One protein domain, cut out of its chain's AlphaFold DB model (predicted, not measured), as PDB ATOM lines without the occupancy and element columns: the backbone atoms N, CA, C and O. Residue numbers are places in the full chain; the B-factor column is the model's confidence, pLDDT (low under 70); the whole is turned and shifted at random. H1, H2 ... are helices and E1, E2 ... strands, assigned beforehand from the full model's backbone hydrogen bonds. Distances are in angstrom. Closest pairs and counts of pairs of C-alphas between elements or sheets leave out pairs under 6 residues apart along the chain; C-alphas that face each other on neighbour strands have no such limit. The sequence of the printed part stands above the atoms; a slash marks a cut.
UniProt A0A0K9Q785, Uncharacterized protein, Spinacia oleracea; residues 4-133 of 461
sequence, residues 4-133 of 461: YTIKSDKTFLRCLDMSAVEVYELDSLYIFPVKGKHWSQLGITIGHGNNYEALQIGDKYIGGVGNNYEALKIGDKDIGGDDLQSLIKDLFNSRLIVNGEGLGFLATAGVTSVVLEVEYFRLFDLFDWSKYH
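Overview. This is residues 4 to 133 of the 461 residues of an uncharacterized protein of Spinacia oleracea (UniProt A0A0K9Q785). A six-stranded antiparallel sheet, strongly twisted and curled like part of a barrel, has one helix, H1, packed across E1 and E2. Past one end of this body sits a small hairpin, E4 and E5, with the short H2 near it, and from the body reaches a long loop whose residues 56 to 61 stick out. The 130 printed residues hold two named helices and eight named strands, in the order E1 E2 E3 E4 E5 H1 E6 E7 E8 H2; the large sheet runs E3 E2 E1 E6 E7 E8. The class is mixed, helices and strands, with 58 residues, under half, in named elements. The whole is compact, with a radius of gyration of the C-alphas of 15.9 A and spans of 47 by 43 by 24 A.

Along the chain. In the large sheet, E1 is residues 11 to 15, 13.9 A long, from C-alpha 11 at (-24.887, -4.768, -2.605). E2 is residues 21 to 26, 16.0 A, and E3 residues 39 to 46, 17.8 A, which bends by 71 degrees at residue 43. E6 is residues 96 to 99, E7 residues 104 to 108 and E8 residues 119 to 122. H1, residues 81 to 94, is 20.2 A long and ends at C-alpha 94 (-26.656, 0.590, 14.662). E4 is residues 71 to 74, E5 residues 77 to 80. H2, residues 129 to 132, ends at C-alpha 132 (-40.033, -3.661, 7.100).

Arrangement. E1 E2 E3 and E6 E7 E8 are two meanders, each strand the antiparallel neighbour of the one before. E1 and E6 are antiparallel at 150 degrees, with N 13 and O 98 2.7 A apart, within hydrogen-bond range. In the hairpin of E7 and E8, N 106 and O 121 are within hydrogen-bond range at 2.9 A. H1 is on the sheet at a height of 9.3 A, over E1 and only just over E2, where 3 of its C-alphas fall; on the local plane it runs across the strands, at 70 degrees to E1. The closest C-alphas of E1 and H1 are those of Cys 15 and Phe 92, 5.0 A. In the hairpin of E4 and E5, N 79 and O 72 are within hydrogen-bond range at 2.7 A. H1 and H2 are close but not clearly touching, with the C-alphas of Asp 83 and Tyr 132 closest at 6.4 A. Every O i to N i+4 pair in H1 is within hydrogen-bond range; H2 is too short for such a pair.

Size, cuts and confidence. The C-alphas of Asp 59 and Phe 124 are the two farthest apart, 51.1 A. The printed part has no cut. The links E2 to E3 and E3 to E4 are long. Confidence is under 70 at residues 29 to 32, 49 to 67, 109 to 117 and 124 to 125.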
ATOM      1  N   TYR A   4     -35.101   2.173  -5.771       93.31
ATOM      2  CA  TYR A   4     -33.840   1.488  -6.041       93.31
ATOM      3  C   TYR A   4     -33.971   0.004  -5.706       93.31
ATOM      4  O   TYR A   4     -34.289  -0.337  -4.574       93.31
ATOM      5  N   THR A   5     -33.704  -0.884  -6.663       93.94
ATOM      6  CA  THR A   5     -33.741  -2.338  -6.433       93.94
ATOM      7  C   THR A   5     -32.346  -2.874  -6.135       93.94
ATOM      8  O   THR A   5     -31.435  -2.666  -6.940       93.94
ATOM      9  N   ILE A   6     -32.185  -3.601  -5.026       90.94
ATOM     10  CA  ILE A   6     -30.946  -4.334  -4.721       90.94
ATOM     11  C   ILE A   6     -30.763  -5.446  -5.763       90.94
ATOM     12  O   ILE A   6     -31.610  -6.328  -5.886       90.94
ATOM     13  N   LYS A   7     -29.668  -5.396  -6.530       84.19
ATOM     14  CA  LYS A   7     -29.432  -6.301  -7.674       84.19
ATOM     15  C   LYS A   7     -28.563  -7.517  -7.354       84.19
ATOM     16  O   LYS A   7     -28.510  -8.435  -8.164       84.19
ATOM     17  N   SER A   8     -27.843  -7.495  -6.235       85.56
ATOM     18  CA  SER A   8     -26.790  -8.461  -5.919       85.56
ATOM     19  C   SER A   8     -26.689  -8.684  -4.412       85.56
ATOM     20  O   SER A   8     -26.957  -7.772  -3.627       85.56
ATOM     21  N   ASP A   9     -26.249  -9.875  -4.009       84.00
ATOM     22  CA  ASP A   9     -25.900 -10.204  -2.621       84.00
ATOM     23  C   ASP A   9     -24.682  -9.400  -2.127       84.00
ATOM     24  O   ASP A   9     -24.514  -9.192  -0.925       84.00
ATOM     25  N   LYS A  10     -23.884  -8.865  -3.062       89.44
ATOM     26  CA  LYS A  10     -22.750  -7.963  -2.810       89.44
ATOM     27  C   LYS A  10     -23.132  -6.497  -2.621       89.44
ATOM     28  O   LYS A  10     -22.246  -5.677  -2.384       89.44
ATOM     29  N   THR A  11     -24.408  -6.144  -2.768       92.06
ATOM     30  CA  THR A  11     -24.887  -4.768  -2.605       92.06
ATOM     31  C   THR A  11     -25.327  -4.533  -1.165       92.06
ATOM     32  O   THR A  11     -26.206  -5.224  -0.653       92.06
ATOM     33  N   PHE A  12     -24.740  -3.526  -0.529       94.38
ATOM     34  CA  PHE A  12     -24.986  -3.182   0.862       94.38
ATOM     35  C   PHE A  12     -25.486  -1.750   1.022       94.38
ATOM     36  O   PHE A  12     -25.226  -0.870   0.205       94.38
ATOM     37  N   LEU A  13     -26.184  -1.533   2.126       95.06
ATOM     38  CA  LEU A  13     -26.839  -0.303   2.517       95.06
ATOM     39  C   LEU A  13     -26.231   0.202   3.815       95.06
ATOM     40  O   LEU A  13     -26.062  -0.564   4.766       95.06
ATOM     41  N   ARG A  14     -25.933   1.496   3.869       93.75
ATOM     42  CA  ARG A  14     -25.401   2.162   5.058       93.75
ATOM     43  C   ARG A  14     -26.011   3.550   5.194       93.75
ATOM     44  O   ARG A  14     -26.275   4.201   4.194       93.75
ATOM     45  N   CYS A  15     -26.182   4.028   6.422       92.56
ATOM     46  CA  CYS A  15     -26.553   5.417   6.686       92.56
ATOM     47  C   CYS A  15     -25.463   6.119   7.510       92.56
ATOM     48  O   CYS A  15     -24.995   5.566   8.508       92.56
ATOM     49  N   LEU A  16     -25.050   7.319   7.085       86.38
ATOM     50  CA  LEU A  16     -23.997   8.109   7.741       86.38
ATOM     51  C   LEU A  16     -24.518   9.329   8.509       86.38
ATOM     52  O   LEU A  16     -23.918   9.678   9.521       86.38
ATOM     53  N   ASP A  17     -25.601   9.966   8.059       83.25
ATOM     54  CA  ASP A  17     -26.003  11.303   8.525       83.25
ATOM     55  C   ASP A  17     -27.516  11.459   8.782       83.25
ATOM     56  O   ASP A  17     -28.034  12.573   8.813       83.25
ATOM     57  N   MET A  18     -28.234  10.346   8.993       87.12
ATOM     58  CA  MET A  18     -29.699  10.284   9.171       87.12
ATOM     59  C   MET A  18     -30.529  10.871   8.017       87.12
ATOM     60  O   MET A  18     -31.749  10.955   8.143       87.12
ATOM     61  N   SER A  19     -29.911  11.276   6.905       85.81
ATOM     62  CA  SER A  19     -30.623  11.933   5.806       85.81
ATOM     63  C   SER A  19     -31.024  10.950   4.705       85.81
ATOM     64  O   SER A  19     -32.148  10.995   4.200       85.81
ATOM     65  N   ALA A  20     -30.124  10.027   4.368       90.50
ATOM     66  CA  ALA A  20     -30.312   9.051   3.310       90.50
ATOM     67  C   ALA A  20     -29.540   7.754   3.588       90.50
ATOM     68  O   ALA A  20     -28.584   7.704   4.367       90.50
ATOM     69  N   VAL A  21     -29.970   6.691   2.917       93.25
ATOM     70  CA  VAL A  21     -29.234   5.437   2.788       93.25
ATOM     71  C   VAL A  21     -28.341   5.525   1.557       93.25
ATOM     72  O   VAL A  21     -28.804   5.795   0.451       93.25
ATOM     73  N   GLU A  22     -27.061   5.257   1.745       94.06
ATOM     74  CA  GLU A  22     -26.071   5.131   0.688       94.06
ATOM     75  C   GLU A  22     -25.886   3.663   0.300       94.06
ATOM     76  O   GLU A  22     -25.921   2.766   1.151       94.06
ATOM     77  N   VAL A  23     -25.642   3.427  -0.989       94.06
ATOM     78  CA  VAL A  23     -25.428   2.081  -1.530       94.06
ATOM     79  C   VAL A  23     -23.953   1.835  -1.835       94.06
ATOM     80  O   VAL A  23     -23.292   2.629  -2.511       94.06
ATOM     81  N   TYR A  24     -23.464   0.690  -1.374       94.12
ATOM     82  CA  TYR A  24     -22.099   0.213  -1.542       94.12
ATOM     83  C   TYR A  24     -22.088  -1.163  -2.211       94.12
ATOM     84  O   TYR A  24     -23.027  -1.944  -2.071       94.12
ATOM     85  N   GLU A  25     -20.999  -1.484  -2.896       93.12
ATOM     86  CA  GLU A  25     -20.712  -2.819  -3.413       93.12
ATOM     87  C   GLU A  25     -19.424  -3.358  -2.792       93.12
ATOM     88  O   GLU A  25     -18.444  -2.625  -2.635       93.12
ATOM     89  N   LEU A  26     -19.434  -4.636  -2.410       90.69
ATOM     90  CA  LEU A  26     -18.279  -5.318  -1.838       90.69
ATOM     91  C   LEU A  26     -17.498  -6.070  -2.929       90.69
ATOM     92  O   LEU A  26     -17.965  -7.081  -3.450       90.69
ATOM     93  N   ASP A  27     -16.275  -5.621  -3.219       83.44
ATOM     94  CA  ASP A  27     -15.390  -6.186  -4.259       83.44
ATOM     95  C   ASP A  27     -14.511  -7.351  -3.748       83.44
ATOM     96  O   ASP A  27     -13.480  -7.708  -4.310       83.44
ATOM     97  N   SER A  28     -14.891  -7.959  -2.625       73.50
ATOM     98  CA  SER A  28     -14.142  -9.046  -1.993       73.50
ATOM     99  C   SER A  28     -15.044 -10.249  -1.753       73.50
ATOM    100  O   SER A  28     -16.234 -10.114  -1.478       73.50
ATOM    101  N   LEU A  29     -14.454 -11.449  -1.778       67.44
ATOM    102  CA  LEU A  29     -15.054 -12.614  -1.121       67.44
ATOM    103  C   LEU A  29     -15.335 -12.251   0.352       67.44
ATOM    104  O   LEU A  29     -14.622 -11.404   0.898       67.44
ATOM    105  N   TYR A  30     -16.342 -12.869   0.986       67.94
ATOM    106  CA  TYR A  30     -16.759 -12.639   2.386       67.94
ATOM    107  C   TYR A  30     -15.684 -13.065   3.421       67.94
ATOM    108  O   TYR A  30     -15.942 -13.860   4.323       67.94
ATOM    109  N   ILE A  31     -14.460 -12.567   3.264       63.38
ATOM    110  CA  ILE A  31     -13.261 -12.853   4.045       63.38
ATOM    111  C   ILE A  31     -13.178 -11.821   5.171       63.38
ATOM    112  O   ILE A  31     -13.429 -10.633   4.969       63.38
ATOM    113  N   PHE A  32     -12.839 -12.283   6.370       64.38
ATOM    114  CA  PHE A  32     -12.804 -11.483   7.590       64.38
ATOM    115  C   PHE A  32     -11.352 -11.163   7.996       64.38
ATOM    116  O   PHE A  32     -10.545 -12.095   8.035       64.38
ATOM    117  N   PRO A  33     -11.008  -9.905   8.349       73.25
ATOM    118  CA  PRO A  33     -11.831  -8.688   8.300       73.25
ATOM    119  C   PRO A  33     -11.911  -8.059   6.895       73.25
ATOM    120  O   PRO A  33     -10.966  -8.127   6.106       73.25
ATOM    121  N   VAL A  34     -13.028  -7.384   6.599       83.62
ATOM    122  CA  VAL A  34     -13.188  -6.615   5.355       83.62
ATOM    123  C   VAL A  34     -12.615  -5.215   5.558       83.62
ATOM    124  O   VAL A  34     -12.993  -4.505   6.488       83.62
ATOM    125  N   LYS A  35     -11.714  -4.786   4.674       85.69
ATOM    126  CA  LYS A  35     -11.109  -3.450   4.730       85.69
ATOM    127  C   LYS A  35     -11.962  -2.416   4.003       85.69
ATOM    128  O   LYS A  35     -12.590  -2.731   2.998       85.69
ATOM    129  N   GLY A  36     -11.894  -1.158   4.442       84.38
ATOM    130  CA  GLY A  36     -12.570  -0.016   3.813       84.38
ATOM    131  C   GLY A  36     -12.369   0.074   2.299       84.38
ATOM    132  O   GLY A  36     -13.320   0.330   1.575       84.38
ATOM    133  N   LYS A  37     -11.162  -0.235   1.812       86.50
ATOM    134  CA  LYS A  37     -10.823  -0.231   0.379       86.50
ATOM    135  C   LYS A  37     -11.549  -1.284  -0.471       86.50
ATOM    136  O   LYS A  37     -11.474  -1.205  -1.687       86.50
ATOM    137  N   HIS A  38     -12.180  -2.285   0.147       88.06
ATOM    138  CA  HIS A  38     -12.971  -3.298  -0.565       88.06
ATOM    139  C   HIS A  38     -14.421  -2.847  -0.792       88.06
ATOM    140  O   HIS A  38     -15.172  -3.545  -1.467       88.06
ATOM    141  N   TRP A  39     -14.820  -1.710  -0.214       89.44
ATOM    142  CA  TRP A  39     -16.139  -1.122  -0.393       89.44
ATOM    143  C   TRP A  39     -16.092  -0.045  -1.475       89.44
ATOM    144  O   TRP A  39     -15.376   0.948  -1.342       89.44
ATOM    145  N   SER A  40     -16.909  -0.216  -2.506       91.12
ATOM    146  CA  SER A  40     -17.088   0.752  -3.585       91.12
ATOM    147  C   SER A  40     -18.431   1.455  -3.416       91.12
ATOM    148  O   SER A  40     -19.479   0.822  -3.513       91.12
ATOM    149  N   GLN A  41     -18.422   2.760  -3.140       91.31
ATOM    150  CA  GLN A  41     -19.653   3.551  -3.075       91.31
ATOM    151  C   GLN A  41     -20.217   3.736  -4.490       91.31
ATOM    152  O   GLN A  41     -19.512   4.207  -5.381       91.31
ATOM    153  N   LEU A  42     -21.491   3.403  -4.699       88.44
ATOM    154  CA  LEU A  42     -22.118   3.442  -6.028       88.44
ATOM    155  C   LEU A  42     -22.674   4.825  -6.411       88.44
ATOM    156  O   LEU A  42     -23.266   4.974  -7.477       88.44
ATOM    157  N   GLY A  43     -22.529   5.835  -5.544       85.69
ATOM    158  CA  GLY A  43     -23.106   7.171  -5.750       85.69
ATOM    159  C   GLY A  43     -24.640   7.190  -5.725       85.69
ATOM    160  O   GLY A  43     -25.263   8.108  -6.251       85.69
ATOM    161  N   ILE A  44     -25.260   6.157  -5.149       89.25
ATOM    162  CA  ILE A  44     -26.712   6.019  -5.045       89.25
ATOM    163  C   ILE A  44     -27.138   6.375  -3.626       89.25
ATOM    164  O   ILE A  44     -26.654   5.779  -2.663       89.25
ATOM    165  N   THR A  45     -28.066   7.322  -3.531       90.56
ATOM    166  CA  THR A  45     -28.676   7.802  -2.292       90.56
ATOM    167  C   THR A  45     -30.181   7.546  -2.329       90.56
ATOM    168  O   THR A  45     -30.852   7.836  -3.326       90.56
ATOM    169  N   ILE A  46     -30.706   6.958  -1.256       91.31
ATOM    170  CA  ILE A  46     -32.119   6.615  -1.088       91.31
ATOM    171  C   ILE A  46     -32.620   7.332   0.161       91.31
ATOM    172  O   ILE A  46     -32.190   7.025   1.272       91.31
ATOM    173  N   GLY A  47     -33.518   8.289   0.006       87.00
ATOM    174  CA  GLY A  47     -33.973   9.108   1.123       87.00
ATOM    175  C   GLY A  47     -35.201   9.914   0.754       87.00
ATOM    176  O   GLY A  47     -35.534  10.073  -0.419       87.00
ATOM    177  N   HIS A  48     -35.892  10.434   1.763       77.44
ATOM    178  CA  HIS A  48     -37.042  11.293   1.512       77.44
ATOM    179  C   HIS A  48     -36.562  12.604   0.875       77.44
ATOM    180  O   HIS A  48     -35.561  13.174   1.310       77.44
ATOM    181  N   GLY A  49     -37.200  13.017  -0.220       62.69
ATOM    182  CA  GLY A  49     -36.702  14.059  -1.113       62.69
ATOM    183  C   GLY A  49     -36.589  15.432  -0.451       62.69
ATOM    184  O   GLY A  49     -37.529  16.214  -0.494       62.69
ATOM    185  N   ASN A  50     -35.407  15.762   0.066       51.72
ATOM    186  CA  ASN A  50     -34.963  17.145   0.146       51.72
ATOM    187  C   ASN A  50     -34.129  17.408  -1.104       51.72
ATOM    188  O   ASN A  50     -32.926  17.152  -1.138       51.72
ATOM    189  N   ASN A  51     -34.783  17.910  -2.151       48.66
ATOM    190  CA  ASN A  51     -34.079  18.654  -3.184       48.66
ATOM    191  C   ASN A  51     -33.501  19.891  -2.492       48.66
ATOM    192  O   ASN A  51     -34.188  20.899  -2.357       48.66
ATOM    193  N   TYR A  52     -32.275  19.801  -1.979       48.19
ATOM    194  CA  TYR A  52     -31.544  20.994  -1.582       48.19
ATOM    195  C   TYR A  52     -31.417  21.857  -2.840       48.19
ATOM    196  O   TYR A  52     -30.756  21.457  -3.801       48.19
ATOM    197  N   GLU A  53     -32.104  23.003  -2.867       45.59
ATOM    198  CA  GLU A  53     -31.861  24.030  -3.876       45.59
ATOM    199  C   GLU A  53     -30.357  24.306  -3.902       45.59
ATOM    200  O   GLU A  53     -29.727  24.503  -2.859       45.59
ATOM    201  N   ALA A  54     -29.764  24.236  -5.094       48.69
ATOM    202  CA  ALA A  54     -28.339  24.446  -5.275       48.69
ATOM    203  C   ALA A  54     -27.948  25.802  -4.674       48.69
ATOM    204  O   ALA A  54     -28.412  26.849  -5.131       48.69
ATOM    205  N   LEU A  55     -27.094  25.794  -3.650       45.12
ATOM    206  CA  LEU A  55     -26.583  27.027  -3.071       45.12
ATOM    207  C   LEU A  55     -25.607  27.650  -4.080       45.12
ATOM    208  O   LEU A  55     -24.487  27.168  -4.262       45.12
ATOM    209  N   GLN A  56     -26.045  28.695  -4.777       45.16
ATOM    210  CA  GLN A  56     -25.206  29.425  -5.721       45.16
ATOM    211  C   GLN A  56     -24.257  30.349  -4.945       45.16
ATOM    212  O   GLN A  56     -24.678  31.352  -4.372       45.16
ATOM    213  N   ILE A  57     -22.962  30.017  -4.921       48.25
ATOM    214  CA  ILE A  57     -21.904  30.898  -4.408       48.25
ATOM    215  C   ILE A  57     -21.068  31.361  -5.608       48.25
ATOM    216  O   ILE A  57     -20.165  30.660  -6.068       48.25
ATOM    217  N   GLY A  58     -21.393  32.545  -6.135       66.69
ATOM    218  CA  GLY A  58     -20.765  33.109  -7.338       66.69
ATOM    219  C   GLY A  58     -21.132  32.356  -8.626       66.69
ATOM    220  O   GLY A  58     -22.218  31.793  -8.738       66.69
ATOM    221  N   ASP A  59     -20.212  32.308  -9.594       48.53
ATOM    222  CA  ASP A  59     -20.414  31.647 -10.901       48.53
ATOM    223  C   ASP A  59     -20.242  30.115 -10.863       48.53
ATOM    224  O   ASP A  59     -20.187  29.454 -11.903       48.53
ATOM    225  N   LYS A  60     -20.128  29.517  -9.670       40.41
ATOM    226  CA  LYS A  60     -19.849  28.089  -9.505       40.41
ATOM    227  C   LYS A  60     -21.036  27.371  -8.869       40.41
ATOM    228  O   LYS A  60     -21.330  27.546  -7.691       40.41
ATOM    229  N   TYR A  61     -21.677  26.507  -9.653       41.41
ATOM    230  CA  TYR A  61     -22.656  25.544  -9.155       41.41
ATOM    231  C   TYR A  61     -21.928  24.431  -8.394       41.41
ATOM    232  O   TYR A  61     -21.208  23.632  -8.994       41.41
ATOM    233  N   ILE A  62     -22.118  24.357  -7.076       46.78
ATOM    234  CA  ILE A  62     -21.825  23.144  -6.307       46.78
ATOM    235  C   ILE A  62     -23.144  22.375  -6.249       46.78
ATOM    236  O   ILE A  62     -24.013  22.676  -5.437       46.78
ATOM    237  N   GLY A  63     -23.338  21.450  -7.189       39.59
ATOM    238  CA  GLY A  63     -24.536  20.618  -7.232       39.59
ATOM    239  C   GLY A  63     -24.644  19.785  -5.959       39.59
ATOM    240  O   GLY A  63     -23.806  18.920  -5.716       39.59
ATOM    241  N   GLY A  64     -25.670  20.051  -5.149       44.00
ATOM    242  CA  GLY A  64     -26.110  19.111  -4.128       44.00
ATOM    243  C   GLY A  64     -26.543  17.826  -4.825       44.00
ATOM    244  O   GLY A  64     -27.355  17.864  -5.749       44.00
ATOM    245  N   VAL A  65     -25.957  16.698  -4.431       51.31
ATOM    246  CA  VAL A  65     -26.364  15.377  -4.916       51.31
ATOM    247  C   VAL A  65     -27.739  15.101  -4.312       51.31
ATOM    248  O   VAL A  65     -27.843  14.670  -3.167       51.31
ATOM    249  N   GLY A  66     -28.802  15.450  -5.041       55.94
ATOM    250  CA  GLY A  66     -30.171  15.126  -4.648       55.94
ATOM    251  C   GLY A  66     -30.337  13.616  -4.449       55.94
ATOM    252  O   GLY A  66     -29.597  12.818  -5.024       55.94
ATOM    253  N   ASN A  67     -31.299  13.218  -3.615       60.72
ATOM    254  CA  ASN A  67     -31.622  11.804  -3.431       60.72
ATOM    255  C   ASN A  67     -32.061  11.201  -4.772       60.72
ATOM    256  O   ASN A  67     -33.031  11.657  -5.374       60.72
ATOM    257  N   ASN A  68     -31.350  10.174  -5.239       71.31
ATOM    258  CA  ASN A  68     -31.628   9.543  -6.534       71.31
ATOM    259  C   ASN A  68     -32.909   8.687  -6.500       71.31
ATOM    260  O   ASN A  68     -33.524   8.433  -7.540       71.31
ATOM    261  N   TYR A  69     -33.307   8.232  -5.308       84.06
ATOM    262  CA  TYR A  69     -34.446   7.343  -5.106       84.06
ATOM    263  C   TYR A  69     -35.207   7.683  -3.824       84.06
ATOM    264  O   TYR A  69     -34.622   8.048  -2.806       84.06
ATOM    265  N   GLU A  70     -36.524   7.508  -3.876       88.50
ATOM    266  CA  GLU A  70     -37.444   7.788  -2.768       88.50
ATOM    267  C   GLU A  70     -37.874   6.514  -2.028       88.50
ATOM    268  O   GLU A  70     -38.405   6.596  -0.922       88.50
ATOM    269  N   ALA A  71     -37.659   5.342  -2.634       92.06
ATOM    270  CA  ALA A  71     -37.959   4.032  -2.063       92.06
ATOM    271  C   ALA A  71     -36.807   3.044  -2.289       92.06
ATOM    272  O   ALA A  71     -36.022   3.174  -3.233       92.06
ATOM    273  N   LEU A  72     -36.749   2.014  -1.452       94.38
ATOM    274  CA  LEU A  72     -35.823   0.890  -1.551       94.38
ATOM    275  C   LEU A  72     -36.613  -0.396  -1.802       94.38
ATOM    276  O   LEU A  72     -37.491  -0.737  -1.023       94.38
ATOM    277  N   LYS A  73     -36.273  -1.139  -2.848       94.25
ATOM    278  CA  LYS A  73     -36.881  -2.426  -3.178       94.25
ATOM    279  C   LYS A  73     -35.946  -3.584  -2.836       94.25
ATOM    280  O   LYS A  73     -34.834  -3.665  -3.368       94.25
ATOM    281  N   ILE A  74     -36.424  -4.499  -1.993       91.81
ATOM    282  CA  ILE A  74     -35.743  -5.750  -1.629       91.81
ATOM    283  C   ILE A  74     -36.689  -6.917  -1.923       91.81
ATOM    284  O   ILE A  74     -37.754  -7.039  -1.316       91.81
ATOM    285  N   GLY A  75     -36.314  -7.770  -2.880       87.56
ATOM    286  CA  GLY A  75     -37.207  -8.811  -3.394       87.56
ATOM    287  C   GLY A  75     -38.491  -8.206  -3.978       87.56
ATOM    288  O   GLY A  75     -38.436  -7.299  -4.810       87.56
ATOM    289  N   ASP A  76     -39.643  -8.676  -3.502       88.00
ATOM    290  CA  ASP A  76     -40.970  -8.228  -3.956       88.00
ATOM    291  C   ASP A  76     -41.551  -7.066  -3.132       88.00
ATOM    292  O   ASP A  76     -42.734  -6.736  -3.257       88.00
ATOM    293  N   LYS A  77     -40.751  -6.459  -2.249       93.06
ATOM    294  CA  LYS A  77     -41.214  -5.461  -1.282       93.06
ATOM    295  C   LYS A  77     -40.514  -4.124  -1.470       93.06
ATOM    296  O   LYS A  77     -39.287  -4.063  -1.515       93.06
ATOM    297  N   ASP A  78     -41.324  -3.071  -1.529       93.38
ATOM    298  CA  ASP A  78     -40.886  -1.682  -1.628       93.38
ATOM    299  C   ASP A  78     -41.002  -1.019  -0.245       93.38
ATOM    300  O   ASP A  78     -42.089  -0.940   0.325       93.38
ATOM    301  N   ILE A  79     -39.878  -0.547   0.288       93.81
ATOM    302  CA  ILE A  79     -39.751   0.209   1.535       93.81
ATOM    303  C   ILE A  79     -39.708   1.698   1.174       93.81
ATOM    304  O   ILE A  79     -38.729   2.184   0.603       93.81
ATOM    305  N   GLY A  80     -40.765   2.433   1.504       93.25
ATOM    306  CA  GLY A  80     -40.884   3.871   1.259       93.25
ATOM    307  C   GLY A  80     -41.510   4.602   2.446       93.25
ATOM    308  O   GLY A  80     -41.925   3.975   3.415       93.25
ATOM    309  N   GLY A  81     -41.581   5.934   2.380       91.12
ATOM    310  CA  GLY A  81     -42.277   6.746   3.390       91.12
ATOM    311  C   GLY A  81     -41.727   6.563   4.810       91.12
ATOM    312  O   GLY A  81     -40.514   6.627   5.022       91.12
ATOM    313  N   ASP A  82     -42.622   6.330   5.772       92.25
ATOM    314  CA  ASP A  82     -42.293   6.194   7.199       92.25
ATOM    315  C   ASP A  82     -41.422   4.963   7.505       92.25
ATOM    316  O   ASP A  82     -40.564   5.007   8.396       92.25
ATOM    317  N   ASP A  83     -41.576   3.884   6.731       94.00
ATOM    318  CA  ASP A  83     -40.761   2.674   6.875       94.00
ATOM    319  C   ASP A  83     -39.312   2.940   6.453       94.00
ATOM    320  O   ASP A  83     -38.373   2.513   7.128       94.00
ATOM    321  N   LEU A  84     -39.107   3.722   5.385       94.06
ATOM    322  CA  LEU A  84     -37.770   4.139   4.957       94.06
ATOM    323  C   LEU A  84     -37.113   5.064   5.992       94.06
ATOM    324  O   LEU A  84     -35.926   4.918   6.277       94.06
ATOM    325  N   GLN A  85     -37.872   5.981   6.596       92.50
ATOM    326  CA  GLN A  85     -37.373   6.836   7.683       92.50
ATOM    327  C   GLN A  85     -36.965   6.023   8.916       92.50
ATOM    328  O   GLN A  85     -35.912   6.260   9.516       92.50
ATOM    329  N   SER A  86     -37.767   5.020   9.268       94.06
ATOM    330  CA  SER A  86     -37.454   4.092  10.355       94.06
ATOM    331  C   SER A  86     -36.185   3.286  10.055       94.06
ATOM    332  O   SER A  86     -35.316   3.178  10.922       94.06
ATOM    333  N   LEU A  87     -36.022   2.821   8.811       94.56
ATOM    334  CA  LEU A  87     -34.818   2.125   8.352       94.56
ATOM    335  C   LEU A  87     -33.568   3.007   8.429       94.56
ATOM    336  O   LEU A  87     -32.544   2.572   8.952       94.56
ATOM    337  N   ILE A  88     -33.649   4.253   7.953       94.06
ATOM    338  CA  ILE A  88     -32.554   5.235   8.025       94.06
ATOM    339  C   ILE A  88     -32.094   5.407   9.476       94.06
ATOM    340  O   ILE A  88     -30.898   5.332   9.771       94.06
ATOM    341  N   LYS A  89     -33.046   5.575  10.398       92.75
ATOM    342  CA  LYS A  89     -32.763   5.732  11.826       92.75
ATOM    343  C   LYS A  89     -32.117   4.482  12.430       92.75
ATOM    344  O   LYS A  89     -31.156   4.607  13.191       92.75
ATOM    345  N   ASP A  90     -32.608   3.292  12.095       92.81
ATOM    346  CA  ASP A  90     -32.058   2.026  12.590       92.81
ATOM    347  C   ASP A  90     -30.629   1.783  12.076       92.81
ATOM    348  O   ASP A  90     -29.742   1.429  12.857       92.81
ATOM    349  N   LEU A  91     -30.364   2.027  10.788       92.06
ATOM    350  CA  LEU A  91     -29.027   1.879  10.197       92.06
ATOM    351  C   LEU A  91     -28.033   2.896  10.761       92.06
ATOM    352  O   LEU A  91     -26.900   2.535  11.083       92.06
ATOM    353  N   PHE A  92     -28.457   4.146  10.948       91.06
ATOM    354  CA  PHE A  92     -27.613   5.179  11.548       91.06
ATOM    355  C   PHE A  92     -27.232   4.834  12.994       91.06
ATOM    356  O   PHE A  92     -26.054   4.861  13.356       91.06
ATOM    357  N   ASN A  93     -28.217   4.458  13.817       89.69
ATOM    358  CA  ASN A  93     -27.989   4.145  15.230       89.69
ATOM    359  C   ASN A  93     -27.154   2.876  15.417       89.69
ATOM    360  O   ASN A  93     -26.302   2.822  16.303       89.69
ATOM    361  N   SER A  94     -27.387   1.858  14.587       87.00
ATOM    362  CA  SER A  94     -26.656   0.590  14.662       87.00
ATOM    363  C   SER A  94     -25.256   0.660  14.040       87.00
ATOM    364  O   SER A  94     -24.411  -0.178  14.352       87.00
ATOM    365  N   ARG A  95     -24.988   1.668  13.192       88.50
ATOM    366  CA  ARG A  95     -23.747   1.831  12.407       88.50
ATOM    367  C   ARG A  95     -23.428   0.630  11.513       88.50
ATOM    368  O   ARG A  95     -22.266   0.410  11.161       88.50
ATOM    369  N   LEU A  96     -24.450  -0.148  11.168       90.25
ATOM    370  CA  LEU A  96     -24.305  -1.331  10.336       90.25
ATOM    371  C   LEU A  96     -24.271  -0.964   8.856       90.25
ATOM    372  O   LEU A  96     -24.908  -0.010   8.408       90.25
ATOM    373  N   ILE A  97     -23.544  -1.780   8.101       92.38
ATOM    374  CA  ILE A  97     -23.678  -1.887   6.652       92.38
ATOM    375  C   ILE A  97     -24.299  -3.252   6.340       92.38
ATOM    376  O   ILE A  97     -23.738  -4.278   6.725       92.38
ATOM    377  N   VAL A  98     -25.483  -3.266   5.722       92.69
ATOM    378  CA  VAL A  98     -26.326  -4.473   5.586       92.69
ATOM    379  C   VAL A  98     -26.708  -4.753   4.136       92.69
ATOM    380  O   VAL A  98     -27.002  -3.818   3.400       92.69
ATOM    381  N   ASN A  99     -26.727  -6.014   3.704       92.38
ATOM    382  CA  ASN A  99     -27.244  -6.377   2.377       92.38
ATOM    383  C   ASN A  99     -28.732  -6.775   2.423       92.38
ATOM    384  O   ASN A  99     -29.336  -6.889   3.493       92.38
ATOM    385  N   GLY A 100     -29.313  -7.042   1.248       88.50
ATOM    386  CA  GLY A 100     -30.713  -7.466   1.111       88.50
ATOM    387  C   GLY A 100     -31.064  -8.809   1.770       88.50
ATOM    388  O   GLY A 100     -32.239  -9.119   1.923       88.50
ATOM    389  N   GLU A 101     -30.070  -9.593   2.191       85.38
ATOM    390  CA  GLU A 101     -30.250 -10.861   2.911       85.38
ATOM    391  C   GLU A 101     -30.187 -10.699   4.438       85.38
ATOM    392  O   GLU A 101     -30.526 -11.623   5.176       85.38
ATOM    393  N   GLY A 102     -29.757  -9.530   4.918       85.38
ATOM    394  CA  GLY A 102     -29.567  -9.235   6.338       85.38
ATOM    395  C   GLY A 102     -28.136  -9.452   6.829       85.38
ATOM    396  O   GLY A 102     -27.876  -9.305   8.017       85.38
ATOM    397  N   LEU A 103     -27.176  -9.768   5.957       86.44
ATOM    398  CA  LEU A 103     -25.768  -9.836   6.353       86.44
ATOM    399  C   LEU A 103     -25.279  -8.442   6.743       86.44
ATOM    400  O   LEU A 103     -25.251  -7.546   5.904       86.44
ATOM    401  N   GLY A 104     -24.887  -8.279   8.006       87.44
ATOM    402  CA  GLY A 104     -24.407  -7.018   8.557       87.44
ATOM    403  C   GLY A 104     -22.910  -7.026   8.845       87.44
ATOM    404  O   GLY A 104     -22.367  -8.005   9.363       87.44
ATOM    405  N   PHE A 105     -22.246  -5.907   8.572       89.19
ATOM    406  CA  PHE A 105     -20.916  -5.628   9.101       89.19
ATOM    407  C   PHE A 105     -20.949  -4.404  10.009       89.19
ATOM    408  O   PHE A 105     -21.643  -3.424   9.736       89.19
ATOM    409  N   LEU A 106     -20.158  -4.456  11.076       87.44
ATOM    410  CA  LEU A 106     -19.946  -3.348  11.993       87.44
ATOM    411  C   LEU A 106     -18.590  -2.705  11.703       87.44
ATOM    412  O   LEU A 106     -17.559  -3.379  11.716       87.44
ATOM    413  N   ALA A 107     -18.590  -1.395  11.462       82.38
ATOM    414  CA  ALA A 107     -17.361  -0.627  11.315       82.38
ATOM    415  C   ALA A 107     -16.704  -0.411  12.687       82.38
ATOM    416  O   ALA A 107     -17.290   0.226  13.567       82.38
ATOM    417  N   THR A 108     -15.470  -0.874  12.870       74.94
ATOM    418  CA  THR A 108     -14.666  -0.534  14.051       74.94
ATOM    419  C   THR A 108     -13.779   0.656  13.738       74.94
ATOM    420  O   THR A 108     -12.812   0.551  12.984       74.94
ATOM    421  N   ALA A 109     -14.087   1.804  14.335       58.19
ATOM    422  CA  ALA A 109     -13.149   2.916  14.373       58.19
ATOM    423  C   ALA A 109     -12.119   2.633  15.478       58.19
ATOM    424  O   ALA A 109     -12.438   2.712  16.665       58.19
ATOM    425  N   GLY A 110     -10.893   2.262  15.103       46.59
ATOM    426  CA  GLY A 110      -9.784   2.173  16.050       46.59
ATOM    427  C   GLY A 110      -9.455   3.565  16.593       46.59
ATOM    428  O   GLY A 110      -9.056   4.443  15.834       46.59
ATOM    429  N   VAL A 111      -9.613   3.774  17.902       40.09
ATOM    430  CA  VAL A 111      -9.346   5.055  18.587       40.09
ATOM    431  C   VAL A 111      -7.850   5.423  18.613       40.09
ATOM    432  O   VAL A 111      -7.494   6.525  19.010       40.09
ATOM    433  N   THR A 112      -6.938   4.572  18.143       39.69
ATOM    434  CA  THR A 112      -5.496   4.856  18.215       39.69
ATOM    435  C   THR A 112      -4.720   4.183  17.083       39.69
ATOM    436  O   THR A 112      -4.339   3.026  17.225       39.69
ATOM    437  N   SER A 113      -4.465   4.874  15.967       35.94
ATOM    438  CA  SER A 113      -3.334   4.597  15.055       35.94
ATOM    439  C   SER A 113      -3.364   5.558  13.864       35.94
ATOM    440  O   SER A 113      -4.404   5.779  13.257       35.94
ATOM    441  N   VAL A 114      -2.208   6.114  13.509       41.47
ATOM    442  CA  VAL A 114      -1.993   7.201  12.532       41.47
ATOM    443  C   VAL A 114      -2.108   6.721  11.062       41.47
ATOM    444  O   VAL A 114      -1.718   7.419  10.133       41.47
ATOM    445  N   VAL A 115      -2.694   5.544  10.819       46.44
ATOM    446  CA  VAL A 115      -3.004   5.008   9.481       46.44
ATOM    447  C   VAL A 115      -4.386   4.340   9.539       46.44
ATOM    448  O   VAL A 115      -4.508   3.146   9.795       46.44
ATOM    449  N   LEU A 116      -5.445   5.140   9.395       45.03
ATOM    450  CA  LEU A 116      -6.836   4.729   9.624       45.03
ATOM    451  C   LEU A 116      -7.452   4.055   8.380       45.03
ATOM    452  O   LEU A 116      -8.249   4.666   7.671       45.03
ATOM    453  N   GLU A 117      -7.120   2.790   8.107       61.19
ATOM    454  CA  GLU A 117      -8.022   1.938   7.311       61.19
ATOM    455  C   GLU A 117      -9.179   1.490   8.225       61.19
ATOM    456  O   GLU A 117      -8.948   0.866   9.257       61.19
ATOM    457  N   VAL A 118     -10.430   1.817   7.874       73.56
ATOM    458  CA  VAL A 118     -11.608   1.327   8.612       73.56
ATOM    459  C   VAL A 118     -11.767  -0.168   8.345       73.56
ATOM    460  O   VAL A 118     -11.895  -0.578   7.188       73.56
ATOM    461  N   GLU A 119     -11.774  -0.974   9.401       83.25
ATOM    462  CA  GLU A 119     -12.067  -2.406   9.328       83.25
ATOM    463  C   GLU A 119     -13.544  -2.666   9.641       83.25
ATOM    464  O   GLU A 119     -14.148  -2.023  10.504       83.25
ATOM    465  N   TYR A 120     -14.128  -3.598   8.896       81.25
ATOM    466  CA  TYR A 120     -15.517  -4.013   9.007       81.25
ATOM    467  C   TYR A 120     -15.551  -5.473   9.433       81.25
ATOM    468  O   TYR A 120     -15.077  -6.369   8.722       81.25
ATOM    469  N   PHE A 121     -16.138  -5.711  10.599       81.56
ATOM    470  CA  PHE A 121     -16.288  -7.042  11.157       81.56
ATOM    471  C   PHE A 121     -17.691  -7.563  10.873       81.56
ATOM    472  O   PHE A 121     -18.686  -6.900  11.166       81.56
ATOM    473  N   ARG A 122     -17.767  -8.757  10.283       79.31
ATOM    474  CA  ARG A 122     -19.033  -9.447  10.025       79.31
ATOM    475  C   ARG A 122     -19.714  -9.768  11.353       79.31
ATOM    476  O   ARG A 122     -19.098 -10.396  12.214       79.31
ATOM    477  N   LEU A 123     -20.975  -9.375  11.496       77.75
ATOM    478  CA  LEU A 123     -21.819  -9.845  12.587       77.75
ATOM    479  C   LEU A 123     -22.397 -11.214  12.226       77.75
ATOM    480  O   LEU A 123     -22.753 -11.478  11.077       77.75
ATOM    481  N   PHE A 124     -22.444 -12.103  13.217       65.25
ATOM    482  CA  PHE A 124     -23.011 -13.443  13.050       65.25
ATOM    483  C   PHE A 124     -24.545 -13.435  13.077       65.25
ATOM    484  O   PHE A 124     -25.155 -14.383  12.589       65.25
ATOM    485  N   ASP A 125     -25.143 -12.360  13.595       66.69
ATOM    486  CA  ASP A 125     -26.586 -12.140  13.606       66.69
ATOM    487  C   ASP A 125     -27.020 -11.390  12.338       66.69
ATOM    488  O   ASP A 125     -26.358 -10.442  11.902       66.69
ATOM    489  N   LEU A 126     -28.131 -11.829  11.740       74.75
ATOM    490  CA  LEU A 126     -28.721 -11.176  10.572       74.75
ATOM    491  C   LEU A 126     -29.560  -9.969  11.006       74.75
ATOM    492  O   LEU A 126     -30.310 -10.038  11.978       74.75
ATOM    493  N   PHE A 127     -29.457  -8.878  10.252       85.75
ATOM    494  CA  PHE A 127     -30.349  -7.733  10.366       85.75
ATOM    495  C   PHE A 127     -31.783  -8.158  10.041       85.75
ATOM    496  O   PHE A 127     -32.046  -8.771   9.002       85.75
ATOM    497  N   ASP A 128     -32.707  -7.835  10.943       87.00
ATOM    498  CA  ASP A 128     -34.094  -8.270  10.847       87.00
ATOM    499  C   ASP A 128     -34.901  -7.384   9.890       87.00
ATOM    500  O   ASP A 128     -35.454  -6.342  10.251       87.00
ATOM    501  N   TRP A 129     -34.984  -7.838   8.643       90.44
ATOM    502  CA  TRP A 129     -35.777  -7.210   7.593       90.44
ATOM    503  C   TRP A 129     -37.298  -7.381   7.769       90.44
ATOM    504  O   TRP A 129     -38.067  -6.657   7.129       90.44
ATOM    505  N   SER A 130     -37.758  -8.273   8.659       86.50
ATOM    506  CA  SER A 130     -39.193  -8.533   8.856       86.50
ATOM    507  C   SER A 130     -39.943  -7.321   9.418       86.50
ATOM    508  O   SER A 130     -41.115  -7.119   9.090       86.50
ATOM    509  N   LYS A 131     -39.239  -6.452  10.162       89.50
ATOM    510  CA  LYS A 131     -39.737  -5.153  10.646       89.50
ATOM    511  C   LYS A 131     -40.233  -4.248   9.512       89.50
ATOM    512  O   LYS A 131     -41.122  -3.437   9.737       89.50
ATOM    513  N   TYR A 132     -39.693  -4.422   8.307       91.62
ATOM    514  CA  TYR A 132     -40.033  -3.661   7.100       91.62
ATOM    515  C   TYR A 132     -40.851  -4.491   6.102       91.62
ATOM    516  O   TYR A 132     -40.889  -4.191   4.911       91.62
ATOM    517  N   HIS A 133     -41.472  -5.579   6.571       89.50
ATOM    518  CA  HIS A 133     -42.286  -6.495   5.770       89.50
ATOM    519  C   HIS A 133     -41.556  -7.156   4.590       89.50
ATOM    520  O   HIS A 133     -42.212  -7.659   3.672       89.50
TER     521      HIS A 133